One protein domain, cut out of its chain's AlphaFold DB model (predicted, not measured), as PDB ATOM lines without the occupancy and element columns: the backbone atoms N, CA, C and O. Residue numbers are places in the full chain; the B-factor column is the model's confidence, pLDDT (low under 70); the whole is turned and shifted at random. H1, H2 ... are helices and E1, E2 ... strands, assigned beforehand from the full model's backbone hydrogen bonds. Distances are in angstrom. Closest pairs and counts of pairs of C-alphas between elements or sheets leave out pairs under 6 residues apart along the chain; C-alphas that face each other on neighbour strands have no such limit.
ATOM      1  N   ALA A  15     344.203 343.246 335.705       39.22
ATOM      2  CA  ALA A  15     344.439 343.745 334.351       39.22
ATOM      3  C   ALA A  15     345.923 343.660 333.945       39.22
ATOM      4  O   ALA A  15     346.232 343.463 332.770       39.22
ATOM      5  N   GLU A  16     346.837 343.789 334.908       44.06
ATOM      6  CA  GLU A  16     348.279 343.643 334.698       44.06
ATOM      7  C   GLU A  16     348.686 342.167 334.522       44.06
ATOM      8  O   GLU A  16     349.396 341.835 333.576       44.06
ATOM      9  N   ALA A  17     348.133 341.257 335.331       40.91
ATOM     10  CA  ALA A  17     348.308 339.810 335.183       40.91
ATOM     11  C   ALA A  17     347.723 339.282 333.860       40.91
ATOM     12  O   ALA A  17     348.357 338.487 333.170       40.91
ATOM     13  N   ALA A  18     346.555 339.778 333.441       44.75
ATOM     14  CA  ALA A  18     345.961 339.417 332.151       44.75
ATOM     15  C   ALA A  18     346.749 339.979 330.948       44.75
ATOM     16  O   ALA A  18     346.715 339.396 329.867       44.75
ATOM     17  N   ARG A  19     347.507 341.074 331.123       46.94
ATOM     18  CA  ARG A  19     348.461 341.564 330.112       46.94
ATOM     19  C   ARG A  19     349.670 340.633 329.957       46.94
ATOM     20  O   ARG A  19     350.237 340.573 328.869       46.94
ATOM     21  N   LEU A  20     350.048 339.919 331.018       52.31
ATOM     22  CA  LEU A  20     351.137 338.936 331.017       52.31
ATOM     23  C   LEU A  20     350.701 337.569 330.457       52.31
ATOM     24  O   LEU A  20     351.540 336.839 329.939       52.31
ATOM     25  N   ALA A  21     349.402 337.251 330.493       63.78
ATOM     26  CA  ALA A  21     348.836 336.030 329.915       63.78
ATOM     27  C   ALA A  21     347.501 336.297 329.183       63.78
ATOM     28  O   ALA A  21     346.432 335.978 329.711       63.78
ATOM     29  N   PRO A  22     347.530 336.829 327.943       66.31
ATOM     30  CA  PRO A  22     346.322 337.071 327.143       66.31
ATOM     31  C   PRO A  22     345.459 335.816 326.918       66.31
ATOM     32  O   PRO A  22     344.255 335.923 326.692       66.31
ATOM     33  N   GLU A  23     346.056 334.625 327.011       65.25
ATOM     34  CA  GLU A  23     345.356 333.340 326.897       65.25
ATOM     35  C   GLU A  23     344.383 333.067 328.050       65.25
ATOM     36  O   GLU A  23     343.355 332.418 327.838       65.25
ATOM     37  N   ALA A  24     344.643 333.636 329.233       77.06
ATOM     38  CA  ALA A  24     343.762 333.547 330.398       77.06
ATOM     39  C   ALA A  24     342.484 334.397 330.256       77.06
ATOM     40  O   ALA A  24     341.584 334.308 331.092       77.06
ATOM     41  N   VAL A  25     342.384 335.219 329.201       85.38
ATOM     42  CA  VAL A  25     341.171 335.973 328.874       85.38
ATOM     43  C   VAL A  25     340.227 335.091 328.059       85.38
ATOM     44  O   VAL A  25     340.562 334.657 326.953       85.38
ATOM     45  N   SER A  26     339.025 334.837 328.572       89.81
ATOM     46  CA  SER A  26     337.970 334.131 327.841       89.81
ATOM     47  C   SER A  26     337.135 335.103 327.007       89.81
ATOM     48  O   SER A  26     336.878 336.243 327.406       89.81
ATOM     49  N   LEU A  27     336.744 334.652 325.814       93.88
ATOM     50  CA  LEU A  27     336.010 335.433 324.824       93.88
ATOM     51  C   LEU A  27     334.876 334.593 324.246       93.88
ATOM     52  O   LEU A  27     335.124 333.542 323.656       93.88
ATOM     53  N   ARG A  28     333.648 335.102 324.341       95.31
ATOM     54  CA  ARG A  28     332.471 334.534 323.670       95.31
ATOM     55  C   ARG A  28     331.597 335.647 323.112       95.31
ATOM     56  O   ARG A  28     331.658 336.782 323.584       95.31
ATOM     57  N   TRP A  29     330.797 335.329 322.106       97.19
ATOM     58  CA  TRP A  29     329.824 336.262 321.555       97.19
ATOM     59  C   TRP A  29     328.467 335.587 321.403       97.19
ATOM     60  O   TRP A  29     328.394 334.382 321.162       97.19
ATOM     61  N   GLU A  30     327.408 336.373 321.530       95.69
ATOM     62  CA  GLU A  30     326.027 335.920 321.386       95.69
ATOM     63  C   GLU A  30     325.125 337.056 320.887       95.69
ATOM     64  O   GLU A  30     325.582 338.170 320.615       95.69
ATOM     65  N   ASN A  31     323.830 336.768 320.742       93.81
ATOM     66  CA  ASN A  31     322.800 337.772 320.470       93.81
ATOM     67  C   ASN A  31     323.077 338.655 319.232       93.81
ATOM     68  O   ASN A  31     323.028 339.891 319.288       93.81
ATOM     69  N   LEU A  32     323.382 338.005 318.102       93.25
ATOM     70  CA  LEU A  32     323.488 338.680 316.809       93.25
ATOM     71  C   LEU A  32     322.106 339.175 316.378       93.25
ATOM     72  O   LEU A  32     321.198 338.371 316.151       93.25
ATOM     73  N   ARG A  33     321.978 340.492 316.248       92.06
ATOM     74  CA  ARG A  33     320.715 341.189 316.018       92.06
ATOM     75  C   ARG A  33     320.885 342.353 315.053       92.06
ATOM     76  O   ARG A  33     321.933 343.002 315.007       92.06
ATOM     77  N   ARG A  34     319.820 342.669 314.328       86.62
ATOM     78  CA  ARG A  34     319.749 343.879 313.511       86.62
ATOM     79  C   ARG A  34     319.360 345.072 314.380       86.62
ATOM     80  O   ARG A  34     318.497 344.980 315.246       86.62
ATOM     81  N   THR A  35     319.994 346.208 314.128       83.56
ATOM     82  CA  THR A  35     319.610 347.508 314.688       83.56
ATOM     83  C   THR A  35     319.252 348.459 313.549       83.56
ATOM     84  O   THR A  35     319.478 348.145 312.378       83.56
ATOM     85  N   LYS A  36     318.729 349.647 313.872       81.00
ATOM     86  CA  LYS A  36     318.316 350.643 312.870       81.00
ATOM     87  C   LYS A  36     319.420 350.953 311.842       81.00
ATOM     88  O   LYS A  36     319.125 351.074 310.661       81.00
ATOM     89  N   ASN A  37     320.680 351.028 312.289       82.25
ATOM     90  CA  ASN A  37     321.814 351.509 311.485       82.25
ATOM     91  C   ASN A  37     323.053 350.585 311.500       82.25
ATOM     92  O   ASN A  37     324.129 351.007 311.071       82.25
ATOM     93  N   ALA A  38     322.945 349.370 312.042       86.94
ATOM     94  CA  ALA A  38     324.062 348.429 312.172       86.94
ATOM     95  C   ALA A  38     323.578 346.994 312.405       86.94
ATOM     96  O   ALA A  38     322.458 346.776 312.876       86.94
ATOM     97  N   VAL A  39     324.462 346.028 312.185       91.50
ATOM     98  CA  VAL A  39     324.347 344.702 312.808       91.50
ATOM     99  C   VAL A  39     325.063 344.757 314.159       91.50
ATOM    100  O   VAL A  39     326.149 345.324 314.245       91.50
ATOM    101  N   ALA A  40     324.465 344.217 315.217       93.69
ATOM    102  CA  ALA A  40     325.035 344.224 316.561       93.69
ATOM    103  C   ALA A  40     325.164 342.811 317.135       93.69
ATOM    104  O   ALA A  40     324.360 341.937 316.823       93.69
ATOM    105  N   ALA A  41     326.152 342.605 318.000       96.38
ATOM    106  CA  ALA A  41     326.333 341.385 318.781       96.38
ATOM    107  C   ALA A  41     326.814 341.729 320.193       96.38
ATOM    108  O   ALA A  41     327.455 342.762 320.408       96.38
ATOM    109  N   ASP A  42     326.529 340.849 321.146       97.88
ATOM    110  CA  ASP A  42     327.050 340.960 322.504       97.88
ATOM    111  C   ASP A  42     328.379 340.199 322.575       97.88
ATOM    112  O   ASP A  42     328.451 339.023 322.226       97.88
ATOM    113  N   LEU A  43     329.448 340.881 322.988       97.50
ATOM    114  CA  LEU A  43     330.785 340.312 323.153       97.50
ATOM    115  C   LEU A  43     331.127 340.270 324.641       97.50
ATOM    116  O   LEU A  43     331.268 341.313 325.279       97.50
ATOM    117  N   HIS A  44     331.289 339.074 325.191       97.12
ATOM    118  CA  HIS A  44     331.652 338.865 326.587       97.12
ATOM    119  C   HIS A  44     333.154 338.638 326.690       97.12
ATOM    120  O   HIS A  44     333.715 337.777 326.004       97.12
ATOM    121  N   ILE A  45     333.793 339.425 327.550       95.00
ATOM    122  CA  ILE A  45     335.220 339.332 327.848       95.00
ATOM    123  C   ILE A  45     335.355 339.073 329.340       95.00
ATOM    124  O   ILE A  45     334.829 339.852 330.139       95.00
ATOM    125  N   SER A  46     336.051 338.005 329.719       91.38
ATOM    126  CA  SER A  46     336.283 337.689 331.127       91.38
ATOM    127  C   SER A  46     337.725 337.313 331.423       91.38
ATOM    128  O   SER A  46     338.407 336.700 330.608       91.38
ATOM    129  N   ALA A  47     338.193 337.697 332.608       86.88
ATOM    130  CA  ALA A  47     339.472 337.278 333.167       86.88
ATOM    131  C   ALA A  47     339.350 337.240 334.694       86.88
ATOM    132  O   ALA A  47     338.699 338.110 335.271       86.88
ATOM    133  N   LEU A  48     339.966 336.244 335.341       81.31
ATOM    134  CA  LEU A  48     340.015 336.117 336.808       81.31
ATOM    135  C   LEU A  48     338.630 336.249 337.482       81.31
ATOM    136  O   LEU A  48     338.450 337.004 338.431       81.31
ATOM    137  N   GLY A  49     337.618 335.562 336.937       82.62
ATOM    138  CA  GLY A  49     336.249 335.565 337.477       82.62
ATOM    139  C   GLY A  49     335.436 336.841 337.219       82.62
ATOM    140  O   GLY A  49     334.258 336.894 337.562       82.62
ATOM    141  N   GLN A  50     336.014 337.861 336.579       86.44
ATOM    142  CA  GLN A  50     335.335 339.112 336.243       86.44
ATOM    143  C   GLN A  50     334.933 339.118 334.761       86.44
ATOM    144  O   GLN A  50     335.800 339.155 333.891       86.44
ATOM    145  N   GLU A  51     333.630 339.111 334.453       92.94
ATOM    146  CA  GLU A  51     333.100 339.218 333.078       92.94
ATOM    147  C   GLU A  51     332.519 340.610 332.808       92.94
ATOM    148  O   GLU A  51     331.822 341.167 333.657       92.94
ATOM    149  N   VAL A  52     332.758 341.158 331.611       96.25
ATOM    150  CA  VAL A  52     332.117 342.373 331.084       96.25
ATOM    151  C   VAL A  52     331.496 342.084 329.716       96.25
ATOM    152  O   VAL A  52     332.160 341.567 328.817       96.25
ATOM    153  N   LYS A  53     330.230 342.485 329.545       97.19
ATOM    154  CA  LYS A  53     329.509 342.433 328.270       97.19
ATOM    155  C   LYS A  53     329.647 343.749 327.507       97.19
ATOM    156  O   LYS A  53     329.176 344.791 327.965       97.19
ATOM    157  N   PHE A  54     330.247 343.692 326.329       97.38
ATOM    158  CA  PHE A  54     330.368 344.800 325.389       97.38
ATOM    159  C   PHE A  54     329.341 344.668 324.267       97.38
ATOM    160  O   PHE A  54     329.006 343.566 323.845       97.38
ATOM    161  N   ASN A  55     328.898 345.802 323.727       96.88
ATOM    162  CA  ASN A  55     328.121 345.825 322.493       96.88
ATOM    163  C   ASN A  55     329.074 346.029 321.313       96.88
ATOM    164  O   ASN A  55     329.762 347.052 321.246       96.88
ATOM    165  N   LEU A  56     329.115 345.070 320.395       96.81
ATOM    166  CA  LEU A  56     329.849 345.157 319.139       96.81
ATOM    167  C   LEU A  56     328.888 345.584 318.032       96.81
ATOM    168  O   LEU A  56     327.910 344.891 317.774       96.81
ATOM    169  N   TYR A  57     329.183 346.692 317.363       94.81
ATOM    170  CA  TYR A  57     328.405 347.218 316.247       94.81
ATOM    171  C   TYR A  57     329.206 347.139 314.949       94.81
ATOM    172  O   TYR A  57     330.351 347.583 314.891       94.81
ATOM    173  N   LEU A  58     328.577 346.610 313.903       92.81
ATOM    174  CA  LEU A  58     329.037 346.622 312.520       92.81
ATOM    175  C   LEU A  58     328.255 347.717 311.777       92.81
ATOM    176  O   LEU A  58     327.153 347.479 311.274       92.81
ATOM    177  N   HIS A  59     328.785 348.940 311.784       88.12
ATOM    178  CA  HIS A  59     328.211 350.096 311.089       88.12
ATOM    179  C   HIS A  59     328.652 350.145 309.626       88.12
ATOM    180  O   HIS A  59     329.677 349.588 309.268       88.12
ATOM    181  N   LYS A  60     327.966 350.929 308.786       81.00
ATOM    182  CA  LYS A  60     328.318 351.114 307.361       81.00
ATOM    183  C   LYS A  60     329.748 351.612 307.082       81.00
ATOM    184  O   LYS A  60     330.160 351.620 305.932       81.00
ATOM    185  N   SER A  61     330.490 352.073 308.088       81.06
ATOM    186  CA  SER A  61     331.855 352.594 307.934       81.06
ATOM    187  C   SER A  61     332.871 352.021 308.924       81.06
ATOM    188  O   SER A  61     334.072 352.178 308.706       81.06
ATOM    189  N   GLU A  62     332.435 351.367 310.006       87.88
ATOM    190  CA  GLU A  62     333.337 350.857 311.039       87.88
ATOM    191  C   GLU A  62     332.733 349.734 311.891       87.88
ATOM    192  O   GLU A  62     331.530 349.651 312.122       87.88
ATOM    193  N   ILE A  63     333.625 348.917 312.437       92.38
ATOM    194  CA  ILE A  63     333.406 348.105 313.631       92.38
ATOM    195  C   ILE A  63     333.649 348.976 314.865       92.38
ATOM    196  O   ILE A  63     334.756 349.499 315.032       92.38
ATOM    197  N   MET A  64     332.652 349.073 315.744       93.81
ATOM    198  CA  MET A  64     332.744 349.768 317.027       93.81
ATOM    199  C   MET A  64     332.379 348.824 318.171       93.81
ATOM    200  O   MET A  64     331.252 348.343 318.257       93.81
ATOM    201  N   LEU A  65     333.310 348.608 319.094       95.88
ATOM    202  CA  LEU A  65     333.034 347.952 320.369       95.88
ATOM    203  C   LEU A  65     332.781 349.020 321.431       95.88
ATOM    204  O   LEU A  65     333.587 349.940 321.568       95.88
ATOM    205  N   ARG A  66     331.680 348.915 322.182       95.00
ATOM    206  CA  ARG A  66     331.276 349.930 323.163       95.00
ATOM    207  C   ARG A  66     330.749 349.328 324.463       95.00
ATOM    208  O   ARG A  66     329.920 348.419 324.457       95.00
ATOM    209  N   PHE A  67     331.162 349.931 325.571       95.69
ATOM    210  CA  PHE A  67     330.646 349.690 326.913       95.69
ATOM    211  C   PHE A  67     330.348 351.029 327.600       95.69
ATOM    212  O   PHE A  67     331.163 351.948 327.520       95.69
ATOM    213  N   ASN A  68     329.187 351.155 328.248       93.62
ATOM    214  CA  ASN A  68     328.836 352.325 329.058       93.62
ATOM    215  C   ASN A  68     328.369 351.866 330.444       93.62
ATOM    216  O   ASN A  68     327.755 350.808 330.570       93.62
ATOM    217  N   THR A  69     328.647 352.661 331.472       93.56
ATOM    218  CA  THR A  69     328.235 352.394 332.854       93.56
ATOM    219  C   THR A  69     328.276 353.680 333.675       93.56
ATOM    220  O   THR A  69     329.034 354.588 333.355       93.56
ATOM    221  N   THR A  70     327.513 353.761 334.758       93.12
ATOM    222  CA  THR A  70     327.641 354.831 335.763       93.12
ATOM    223  C   THR A  70     328.751 354.538 336.782       93.12
ATOM    224  O   THR A  70     329.219 355.430 337.485       93.12
ATOM    225  N   ALA A  71     329.245 353.296 336.840       92.56
ATOM    226  CA  ALA A  71     330.267 352.873 337.789       92.56
ATOM    227  C   ALA A  71     331.684 353.014 337.208       92.56
ATOM    228  O   ALA A  71     332.129 352.188 336.406       92.56
ATOM    229  N   ARG A  72     332.448 354.006 337.693       91.88
ATOM    230  CA  ARG A  72     333.853 354.234 337.294       91.88
ATOM    231  C   ARG A  72     334.705 352.962 337.356       91.88
ATOM    232  O   ARG A  72     335.358 352.616 336.377       91.88
ATOM    233  N   LYS A  73     334.647 352.232 338.478       89.50
ATOM    234  CA  LYS A  73     335.415 350.986 338.685       89.50
ATOM    235  C   LYS A  73     335.118 349.941 337.604       89.50
ATOM    236  O   LYS A  73     336.022 349.286 337.099       89.50
ATOM    237  N   ARG A  74     333.851 349.824 337.195       93.44
ATOM    238  CA  ARG A  74     333.425 348.885 336.152       93.44
ATOM    239  C   ARG A  74     333.934 349.302 334.768       93.44
ATOM    240  O   ARG A  74     334.310 348.439 333.980       93.44
ATOM    241  N   ALA A  75     333.986 350.602 334.480       92.62
ATOM    242  CA  ALA A  75     334.582 351.117 333.247       92.62
ATOM    243  C   ALA A  75     336.103 350.893 333.198       92.62
ATOM    244  O   ALA A  75     336.634 350.508 332.159       92.62
ATOM    245  N   GLU A  76     336.805 351.087 334.317       92.25
ATOM    246  CA  GLU A  76     338.247 350.829 334.415       92.25
ATOM    247  C   GLU A  76     338.578 349.340 334.227       92.25
ATOM    248  O   GLU A  76     339.506 349.024 333.479       92.25
ATOM    249  N   LEU A  77     337.775 348.436 334.808       92.81
ATOM    250  CA  LEU A  77     337.851 346.991 334.558       92.81
ATOM    251  C   LEU A  77     337.647 346.666 333.070       92.81
ATOM    252  O   LEU A  77     338.461 345.961 332.476       92.81
ATOM    253  N   ALA A  78     336.599 347.213 332.449       93.19
ATOM    254  CA  ALA A  78     336.312 347.005 331.030       93.19
ATOM    255  C   ALA A  78     337.479 347.461 330.134       93.19
ATOM    256  O   ALA A  78     337.906 346.738 329.233       93.19
ATOM    257  N   ALA A  79     338.045 348.637 330.410       92.25
ATOM    258  CA  ALA A  79     339.226 349.127 329.708       92.25
ATOM    259  C   ALA A  79     340.459 348.235 329.964       92.25
ATOM    260  O   ALA A  79     341.236 347.984 329.046       92.25
ATOM    261  N   GLY A  80     340.619 347.721 331.187       89.56
ATOM    262  CA  GLY A  80     341.676 346.779 331.561       89.56
ATOM    263  C   GLY A  80     341.624 345.468 330.776       89.56
ATOM    264  O   GLY A  80     342.644 345.057 330.230       89.56
ATOM    265  N   LEU A  81     340.441 344.863 330.640       92.19
ATOM    266  CA  LEU A  81     340.236 343.639 329.854       92.19
ATOM    267  C   LEU A  81     340.594 343.835 328.372       92.19
ATOM    268  O   LEU A  81     341.235 342.981 327.762       92.19
ATOM    269  N   LEU A  82     340.243 344.985 327.792       92.06
ATOM    270  CA  LEU A  82     340.647 345.326 326.427       92.06
ATOM    271  C   LEU A  82     342.166 345.511 326.304       92.06
ATOM    272  O   LEU A  82     342.764 344.994 325.360       92.06
ATOM    273  N   ARG A  83     342.812 346.169 327.277       87.69
ATOM    274  CA  ARG A  83     344.278 346.310 327.307       87.69
ATOM    275  C   ARG A  83     345.001 344.972 327.450       87.69
ATOM    276  O   ARG A  83     346.040 344.799 326.819       87.69
ATOM    277  N   ALA A  84     344.450 344.029 328.213       86.31
ATOM    278  CA  ALA A  84     344.972 342.662 328.306       86.31
ATOM    279  C   ALA A  84     344.942 341.942 326.947       86.31
ATOM    280  O   ALA A  84     345.860 341.208 326.599       86.31
ATOM    281  N   LEU A  85     343.938 342.244 326.121       88.50
ATOM    282  CA  LEU A  85     343.852 341.802 324.730       88.50
ATOM    283  C   LEU A  85     344.623 342.712 323.760       88.50
ATOM    284  O   LEU A  85     344.353 342.679 322.564       88.50
ATOM    285  N   GLY A  86     345.553 343.550 324.222       82.06
ATOM    286  CA  GLY A  86     346.370 344.416 323.363       82.06
ATOM    287  C   GLY A  86     345.619 345.583 322.709       82.06
ATOM    288  O   GLY A  86     346.174 346.266 321.848       82.06
ATOM    289  N   VAL A  87     344.369 345.842 323.101       87.31
ATOM    290  CA  VAL A  87     343.580 346.977 322.611       87.31
ATOM    291  C   VAL A  87     343.832 348.183 323.509       87.31
ATOM    292  O   VAL A  87     343.550 348.160 324.705       87.31
ATOM    293  N   ASN A  88     344.328 349.278 322.931       80.56
ATOM    294  CA  ASN A  88     344.507 350.520 323.676       80.56
ATOM    295  C   ASN A  88     343.154 351.194 323.947       80.56
ATOM    296  O   ASN A  88     342.656 351.948 323.108       80.56
ATOM    297  N   ALA A  89     342.568 350.879 325.100       86.12
ATOM    298  CA  ALA A  89     341.281 351.384 325.553       86.12
ATOM    299  C   ALA A  89     341.404 352.081 326.915       86.12
ATOM    300  O   ALA A  89     342.157 351.655 327.799       86.12
ATOM    301  N   GLU A  90     340.607 353.130 327.092       87.50
ATOM    302  CA  GLU A  90     340.556 353.967 328.291       87.50
ATOM    303  C   GLU A  90     339.107 354.139 328.745       87.50
ATOM    304  O   GLU A  90     338.191 354.196 327.921       87.50
ATOM    305  N   ALA A  91     338.910 354.261 330.058       90.25
ATOM    306  CA  ALA A  91     337.642 354.685 330.630       90.25
ATOM    307  C   ALA A  91     337.539 356.208 330.533       90.25
ATOM    308  O   ALA A  91     338.346 356.931 331.116       90.25
ATOM    309  N   ARG A  92     336.548 356.695 329.787       88.62
ATOM    310  CA  ARG A  92     336.331 358.124 329.557       88.62
ATOM    311  C   ARG A  92     335.015 358.559 330.163       88.62
ATOM    312  O   ARG A  92     333.972 357.976 329.861       88.62
ATOM    313  N   LYS A  93     335.071 359.603 330.986       88.50
ATOM    314  CA  LYS A  93     333.881 360.249 331.530       88.50
ATOM    315  C   LYS A  93     333.105 360.919 330.391       88.50
ATOM    316  O   LYS A  93     333.694 361.597 329.550       88.50
ATOM    317  N   LYS A  94     331.797 360.694 330.347       81.50
ATOM    318  CA  LYS A  94     330.862 361.264 329.380       81.50
ATOM    319  C   LYS A  94     329.765 361.984 330.164       81.50
ATOM    320  O   LYS A  94     328.975 361.345 330.847       81.50
ATOM    321  N   GLY A  95     329.730 363.312 330.086       76.25
ATOM    322  CA  GLY A  95     328.851 364.112 330.947       76.25
ATOM    323  C   GLY A  95     329.235 364.004 332.428       76.25
ATOM    324  O   GLY A  95     330.399 363.771 332.763       76.25
ATOM    325  N   GLU A  96     328.267 364.182 333.325       75.31
ATOM    326  CA  GLU A  96     328.538 364.292 334.764       75.31
ATOM    327  C   GLU A  96     328.687 362.947 335.486       75.31
ATOM    328  O   GLU A  96     329.479 362.855 336.429       75.31
ATOM    329  N   SER A  97     328.002 361.897 335.024       81.31
ATOM    330  CA  SER A  97     327.855 360.634 335.766       81.31
ATOM    331  C   SER A  97     328.089 359.358 334.947       81.31
ATOM    332  O   SER A  97     328.192 358.279 335.532       81.31
ATOM    333  N   GLU A  98     328.234 359.440 333.621       90.81
ATOM    334  CA  GLU A  98     328.474 358.259 332.787       90.81
ATOM    335  C   GLU A  98     329.955 358.060 332.465       90.81
ATOM    336  O   GLU A  98     330.731 358.994 332.257       90.81
ATOM    337  N   TRP A  99     330.341 356.797 332.361       93.69
ATOM    338  CA  TRP A  99     331.638 356.348 331.891       93.69
ATOM    339  C   TRP A  99     331.457 355.504 330.639       93.69
ATOM    340  O   TRP A  99     330.554 354.672 330.548       93.69
ATOM    341  N   SER A 100     332.347 355.703 329.674       90.81
ATOM    342  CA  SER A 100     332.337 355.010 328.393       90.81
ATOM    343  C   SER A 100     333.711 354.442 328.062       90.81
ATOM    344  O   SER A 100     334.740 355.064 328.319       90.81
ATOM    345  N   VAL A 101     333.713 353.248 327.479       93.62
ATOM    346  CA  VAL A 101     334.887 352.597 326.894       93.62
ATOM    347  C   VAL A 101     334.518 352.235 325.465       93.62
ATOM    348  O   VAL A 101     333.470 351.629 325.229       93.62
ATOM    349  N   PHE A 102     335.361 352.607 324.507       91.25
ATOM    350  CA  PHE A 102     335.147 352.274 323.105       91.25
ATOM    351  C   PHE A 102     336.440 351.845 322.413       91.25
ATOM    352  O   PHE A 102     337.531 352.285 322.779       91.25
ATOM    353  N   ALA A 103     336.299 351.000 321.393       90.81
ATOM    354  CA  ALA A 103     337.380 350.605 320.502       90.81
ATOM    355  C   ALA A 103     336.886 350.561 319.049       90.81
ATOM    356  O   ALA A 103     335.858 349.957 318.744       90.81
ATOM    357  N   SER A 104     337.637 351.217 318.168       89.50
ATOM    358  CA  SER A 104     337.406 351.257 316.719       89.50
ATOM    359  C   SER A 104     337.973 350.028 316.004       89.50
ATOM    360  O   SER A 104     338.767 349.273 316.566       89.50
ATOM    361  N   THR A 105     337.640 349.867 314.721       88.69
ATOM    362  CA  THR A 105     338.079 348.736 313.878       88.69
ATOM    363  C   THR A 105     339.585 348.509 313.925       88.69
ATOM    364  O   THR A 105     340.036 347.384 314.122       88.69
ATOM    365  N   ASP A 106     340.374 349.576 313.788       83.06
ATOM    366  CA  ASP A 106     341.834 349.467 313.779       83.06
ATOM    367  C   ASP A 106     342.398 349.160 315.174       83.06
ATOM    368  O   ASP A 106     343.394 348.450 315.276       83.06
ATOM    369  N   GLN A 107     341.769 349.659 316.246       85.38
ATOM    370  CA  GLN A 107     342.157 349.316 317.621       85.38
ATOM    371  C   GLN A 107     341.864 347.844 317.922       85.38
ATOM    372  O   GLN A 107     342.693 347.167 318.522       85.38
ATOM    373  N   LEU A 108     340.719 347.332 317.467       91.75
ATOM    374  CA  LEU A 108     340.352 345.922 317.603       91.75
ATOM    375  C   LEU A 108     341.271 345.022 316.770       91.75
ATOM    376  O   LEU A 108     341.720 343.985 317.249       91.75
ATOM    377  N   ALA A 109     341.620 345.446 315.554       89.56
ATOM    378  CA  ALA A 109     342.578 344.740 314.711       89.56
ATOM    379  C   ALA A 109     344.018 344.800 315.254       89.56
ATOM    380  O   ALA A 109     344.831 343.952 314.899       89.56
ATOM    381  N   ALA A 110     344.354 345.761 316.116       83.94
ATOM    382  CA  ALA A 110     345.627 345.777 316.836       83.94
ATOM    383  C   ALA A 110     345.675 344.784 318.008       83.94
ATOM    384  O   ALA A 110     346.764 344.438 318.463       83.94
ATOM    385  N   GLY A 111     344.509 344.341 318.488       86.25
ATOM    386  CA  GLY A 111     344.391 343.430 319.617       86.25
ATOM    387  C   GLY A 111     344.840 342.000 319.314       86.25
ATOM    388  O   GLY A 111     345.155 341.648 318.176       86.25
ATOM    389  N   HIS A 112     344.849 341.164 320.349       88.44
ATOM    390  CA  HIS A 112     345.273 339.768 320.337       88.44
ATOM    391  C   HIS A 112     344.508 338.942 319.294       88.44
ATOM    392  O   HIS A 112     343.330 339.192 319.029       88.44
ATOM    393  N   GLU A 113     345.151 337.918 318.725       86.81
ATOM    394  CA  GLU A 113     344.556 337.093 317.665       86.81
ATOM    395  C   GLU A 113     343.221 336.473 318.092       86.81
ATOM    396  O   GLU A 113     342.285 336.441 317.296       86.81
ATOM    397  N   LYS A 114     343.100 336.081 319.366       91.31
ATOM    398  CA  LYS A 114     341.857 335.573 319.964       91.31
ATOM    399  C   LYS A 114     340.690 336.555 319.790       91.31
ATOM    400  O   LYS A 114     339.656 336.175 319.253       91.31
ATOM    401  N   LEU A 115     340.881 337.834 320.134       93.94
ATOM    402  CA  LEU A 115     339.870 338.881 319.941       93.94
ATOM    403  C   LEU A 115     339.512 339.048 318.462       93.94
ATOM    404  O   LEU A 115     338.336 339.114 318.106       93.94
ATOM    405  N   ARG A 116     340.524 339.079 317.589       94.94
ATOM    406  CA  ARG A 116     340.312 339.247 316.146       94.94
ATOM    407  C   ARG A 116     339.533 338.074 315.552       94.94
ATOM    408  O   ARG A 116     338.602 338.306 314.786       94.94
ATOM    409  N   LYS A 117     339.855 336.834 315.938       94.50
ATOM    410  CA  LYS A 117     339.121 335.619 315.547       94.50
ATOM    411  C   LYS A 117     337.663 335.675 316.001       94.50
ATOM    412  O   LYS A 117     336.780 335.412 315.186       94.50
ATOM    413  N   THR A 118     337.400 336.092 317.240       96.50
ATOM    414  CA  THR A 118     336.030 336.244 317.751       96.50
ATOM    415  C   THR A 118     335.239 337.279 316.949       96.50
ATOM    416  O   THR A 118     334.114 337.007 316.541       96.50
ATOM    417  N   ILE A 119     335.831 338.433 316.624       96.25
ATOM    418  CA  ILE A 119     335.169 339.459 315.798       96.25
ATOM    419  C   ILE A 119     334.952 338.961 314.357       96.25
ATOM    420  O   ILE A 119     333.871 339.163 313.805       96.25
ATOM    421  N   LYS A 120     335.927 338.260 313.752       95.75
ATOM    422  CA  LYS A 120     335.758 337.618 312.430       95.75
ATOM    423  C   LYS A 120     334.574 336.645 312.436       95.75
ATOM    424  O   LYS A 120     333.814 336.622 311.472       95.75
ATOM    425  N   ALA A 121     334.393 335.873 313.510       95.94
ATOM    426  CA  ALA A 121     333.263 334.956 313.644       95.94
ATOM    427  C   ALA A 121     331.912 335.694 313.637       95.94
ATOM    428  O   ALA A 121     330.997 335.256 312.940       95.94
ATOM    429  N   VAL A 122     331.809 336.843 314.316       94.75
ATOM    430  CA  VAL A 122     330.607 337.698 314.282       94.75
ATOM    431  C   VAL A 122     330.326 338.209 312.864       94.75
ATOM    432  O   VAL A 122     329.196 338.101 312.390       94.75
ATOM    433  N   ILE A 123     331.343 338.722 312.159       93.94
ATOM    434  CA  ILE A 123     331.196 339.221 310.777       93.94
ATOM    435  C   ILE A 123     330.734 338.095 309.845       93.94
ATOM    436  O   ILE A 123     329.786 338.268 309.086       93.94
ATOM    437  N   ASN A 124     331.357 336.918 309.936       93.12
ATOM    438  CA  ASN A 124     330.982 335.760 309.128       93.12
ATOM    439  C   ASN A 124     329.547 335.297 309.414       93.12
ATOM    440  O   ASN A 124     328.824 334.940 308.485       93.12
ATOM    441  N   ALA A 125     329.110 335.323 310.675       92.38
ATOM    442  CA  ALA A 125     327.730 335.010 311.034       92.38
ATOM    443  C   ALA A 125     326.738 336.037 310.456       92.38
ATOM    444  O   ALA A 125     325.699 335.641 309.926       92.38
ATOM    445  N   ALA A 126     327.077 337.331 310.487       90.12
ATOM    446  CA  ALA A 126     326.273 338.389 309.872       90.12
ATOM    447  C   ALA A 126     326.156 338.221 308.345       90.12
ATOM    448  O   ALA A 126     325.054 338.294 307.803       90.12
ATOM    449  N   LEU A 127     327.265 337.911 307.662       88.06
ATOM    450  CA  LEU A 127     327.276 337.636 306.219       88.06
ATOM    451  C   LEU A 127     326.430 336.403 305.860       88.06
ATOM    452  O   LEU A 127     325.664 336.444 304.898       88.06
ATOM    453  N   ARG A 128     326.512 335.320 306.649       87.12
ATOM    454  CA  ARG A 128     325.711 334.095 306.438       87.12
ATOM    455  C   ARG A 128     324.209 334.337 306.565       87.12
ATOM    456  O   ARG A 128     323.441 333.742 305.817       87.12
ATOM    457  N   ARG A 129     323.790 335.222 307.474       85.12
ATOM    458  CA  ARG A 129     322.379 335.613 307.643       85.12
ATOM    459  C   ARG A 129     321.859 336.538 306.534       85.12
ATOM    460  O   ARG A 129     320.699 336.924 306.586       85.12
ATOM    461  N   LYS A 130     322.687 336.872 305.528       70.75
ATOM    462  CA  LYS A 130     322.368 337.814 304.439       70.75
ATOM    463  C   LYS A 130     321.827 339.146 304.965       70.75
ATOM    464  O   LYS A 130     320.893 339.717 304.406       70.75
ATOM    465  N   GLU A 131     322.408 339.642 306.055       65.31
ATOM    466  CA  GLU A 131     322.017 340.925 306.632       65.31
ATOM    467  C   GLU A 131     322.336 342.059 305.639       65.31
ATOM    468  O   GLU A 131     323.470 342.523 305.554       65.31
ATOM    469  N   LEU A 132     321.313 342.520 304.902       57.59
ATOM    470  CA  LEU A 132     321.365 343.546 303.838       57.59
ATOM    471  C   LEU A 132     321.987 344.891 304.270       57.59
ATOM    472  O   LEU A 132     322.221 345.766 303.441       57.59
ATOM    473  N   ALA A 133     322.220 345.088 305.569       63.09
ATOM    474  CA  ALA A 133     322.843 346.286 306.119       63.09
ATOM    475  C   ALA A 133     324.381 346.290 306.016       63.09
ATOM    476  O   ALA A 133     324.980 347.352 306.200       63.09
ATOM    477  N   LEU A 134     325.012 345.135 305.764       67.75
ATOM    478  CA  LEU A 134     326.466 344.991 305.715       67.75
ATOM    479  C   LEU A 134     326.955 344.834 304.270       67.75
ATOM    480  O   LEU A 134     326.673 343.839 303.608       67.75
ATOM    481  N   ASP A 135     327.722 345.817 303.807       79.81
ATOM    482  CA  ASP A 135     328.390 345.787 302.507       79.81
ATOM    483  C   ASP A 135     329.464 344.681 302.475       79.81
ATOM    484  O   ASP A 135     330.291 344.573 303.388       79.81
ATOM    485  N   LYS A 136     329.438 343.840 301.434       81.56
ATOM    486  CA  LYS A 136     330.326 342.677 301.307       81.56
ATOM    487  C   LYS A 136     331.784 343.083 301.092       81.56
ATOM    488  O   LYS A 136     332.660 342.491 301.717       81.56
ATOM    489  N   GLU A 137     332.050 344.097 300.271       83.50
ATOM    490  CA  GLU A 137     333.414 344.576 300.019       83.50
ATOM    491  C   GLU A 137     334.015 345.184 301.289       83.50
ATOM    492  O   GLU A 137     335.174 344.935 301.638       83.50
ATOM    493  N   LEU A 138     333.200 345.932 302.038       83.62
ATOM    494  CA  LEU A 138     333.597 346.483 303.330       83.62
ATOM    495  C   LEU A 138     333.886 345.379 304.357       83.62
ATOM    496  O   LEU A 138     334.886 345.447 305.079       83.62
ATOM    497  N   ALA A 139     333.033 344.355 304.423       86.19
ATOM    498  CA  ALA A 139     333.226 343.219 305.317       86.19
ATOM    499  C   ALA A 139     334.500 342.434 304.969       86.19
ATOM    500  O   ALA A 139     335.264 342.082 305.870       86.19
ATOM    501  N   GLU A 140     334.774 342.211 303.682       86.38
ATOM    502  CA  GLU A 140     336.018 341.595 303.211       86.38
ATOM    503  C   GLU A 140     337.247 342.420 303.622       86.38
ATOM    504  O   GLU A 140     338.234 341.863 304.109       86.38
ATOM    505  N   ASP A 141     337.189 343.752 303.522       84.25
ATOM    506  CA  ASP A 141     338.269 344.621 303.999       84.25
ATOM    507  C   ASP A 141     338.520 344.484 305.508       84.25
ATOM    508  O   ASP A 141     339.670 344.359 305.950       84.25
ATOM    509  N   TRP A 142     337.460 344.455 306.315       90.88
ATOM    510  CA  TRP A 142     337.587 344.245 307.754       90.88
ATOM    511  C   TRP A 142     338.135 342.864 308.101       90.88
ATOM    512  O   TRP A 142     339.014 342.765 308.959       90.88
ATOM    513  N   LEU A 143     337.667 341.807 307.432       91.69
ATOM    514  CA  LEU A 143     338.180 340.452 307.627       91.69
ATOM    515  C   LEU A 143     339.682 340.393 307.327       91.69
ATOM    516  O   LEU A 143     340.430 339.846 308.140       91.69
ATOM    517  N   ARG A 144     340.145 341.038 306.244       85.56
ATOM    518  CA  ARG A 144     341.580 341.156 305.921       85.56
ATOM    519  C   ARG A 144     342.365 341.892 307.009       85.56
ATOM    520  O   ARG A 144     343.455 341.452 307.379       85.56
ATOM    521  N   LYS A 145     341.830 342.999 307.544       85.56
ATOM    522  CA  LYS A 145     342.461 343.755 308.648       85.56
ATOM    523  C   LYS A 145     342.561 342.930 309.929       85.56
ATOM    524  O   LYS A 145     343.609 342.934 310.569       85.56
ATOM    525  N   LEU A 146     341.495 342.224 310.301       90.50
ATOM    526  CA  LEU A 146     341.449 341.385 311.502       90.50
ATOM    527  C   LEU A 146     342.332 340.140 311.365       90.50
ATOM    528  O   LEU A 146     342.928 339.696 312.340       90.50
ATOM    529  N   GLU A 147     342.450 339.581 310.165       87.25
ATOM    530  CA  GLU A 147     343.333 338.450 309.894       87.25
ATOM    531  C   GLU A 147     344.804 338.822 310.058       87.25
ATOM    532  O   GLU A 147     345.511 338.214 310.858       87.25
ATOM    533  N   ARG A 148     345.241 339.877 309.362       80.38
ATOM    534  CA  ARG A 148     346.638 340.333 309.395       80.38
ATOM    535  C   ARG A 148     347.014 341.006 310.716       80.38
ATOM    536  O   ARG A 148     348.184 341.034 311.083       80.38
ATOM    537  N   GLY A 149     346.025 341.559 311.414       81.38
ATOM    538  CA  GLY A 149     346.227 342.485 312.518       81.38
ATOM    539  C   GLY A 149     346.732 343.851 312.041       81.38
ATOM    540  O   GLY A 149     347.259 343.996 310.941       81.38
TER     541      GLY A 149
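Overview. This is residues 15 to 149 of the 424 residues of an uncharacterized protein of Pyrobaculum sp (UniProt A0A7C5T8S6). A strongly twisted sheet of six strands wraps round helix H2, with helices over one face and no named helix over the other. Over the E1 and E2 part of that face packs H4, which makes a helical hairpin with H5; H5 lies beyond it, off the sheet, while short H3 joins E6 to this hairpin and short H1 packs on the end of H2. The printed part has 135 residues with five named helices and six named strands, in the order H1 E1 E2 E3 E4 H2 E5 E6 H3 H4 H5. The sheet runs E1 E2 E3 E4 E6 E5, all antiparallel, and the class is mixed, helices and strands. The whole is compact, with a radius of gyration of the C-alphas of 14.4 A and spans of 38 by 34 by 22 A.

Arrangement. H1, residues 15 to 20, touches H2, residues 72 to 84, at a shallow tilt of 8 degrees, the same way; their closest C-alphas, Arg 19 and Ala 84, are 4.1 A apart. E1, residues 26 to 34, E2, residues 38 to 47, E3, residues 50 to 59, and E4, residues 63 to 69, form a meander, each strand the antiparallel neighbour of the one before. N 30 and O 42 are 2.9 A apart between E1 and E2, N 43 and O 54 2.9 A between E2 and E3, and N 57 and O 64 2.8 A between E3 and E4, within hydrogen-bond range. E4, H2 and E5, residues 92 to 94, form a split strand-helix-strand unit, two strands of one sheet that are not neighbours, with a helix between them along the chain and E6, residues 98 to 104, between them in the sheet; its crossover is right-handed. E5 and E6 are a hairpin, with N 92 and O 100 2.8 A apart; between E4 and E6, N 67 and O 101 are 2.9 A apart. The sheet curls round H2, whose closest C-alphas to E6 are Ala 75 and Trp 99, 6.2 A apart. H3, residues 105 to 110, stands up from the sheet at 57 degrees. H4, residues 113 to 128, is on the same face as H2, at a height over the sheet of 8.8 A. H5, residues 136 to 148, touches H4 at a shallow tilt of 17 degrees, opposite ways; the closest C-alphas, Arg 116 and Leu 146, are 5.2 A apart. In each helix every O i to N i+4 pair is within hydrogen-bond range.

Along the chain. H1 begins at C-alpha 15, (344.439, 343.745, 334.351). E1 is 25.1 A long, E2 28.3 A, E3 28.4 A, E4 20.4 A and E6 19.7 A. H2 is 18.4 A long, H4 22.1 A and H5 18.4 A, ending at C-alpha 148, (346.638, 340.333, 309.395).

Size, cuts and confidence. The two C-alphas farthest apart, Ala 17 and Leu 132, are 41.5 A apart. The printed part has no cut and no long link. Residues 15 to 23 and 131 to 134 have pLDDT under 70.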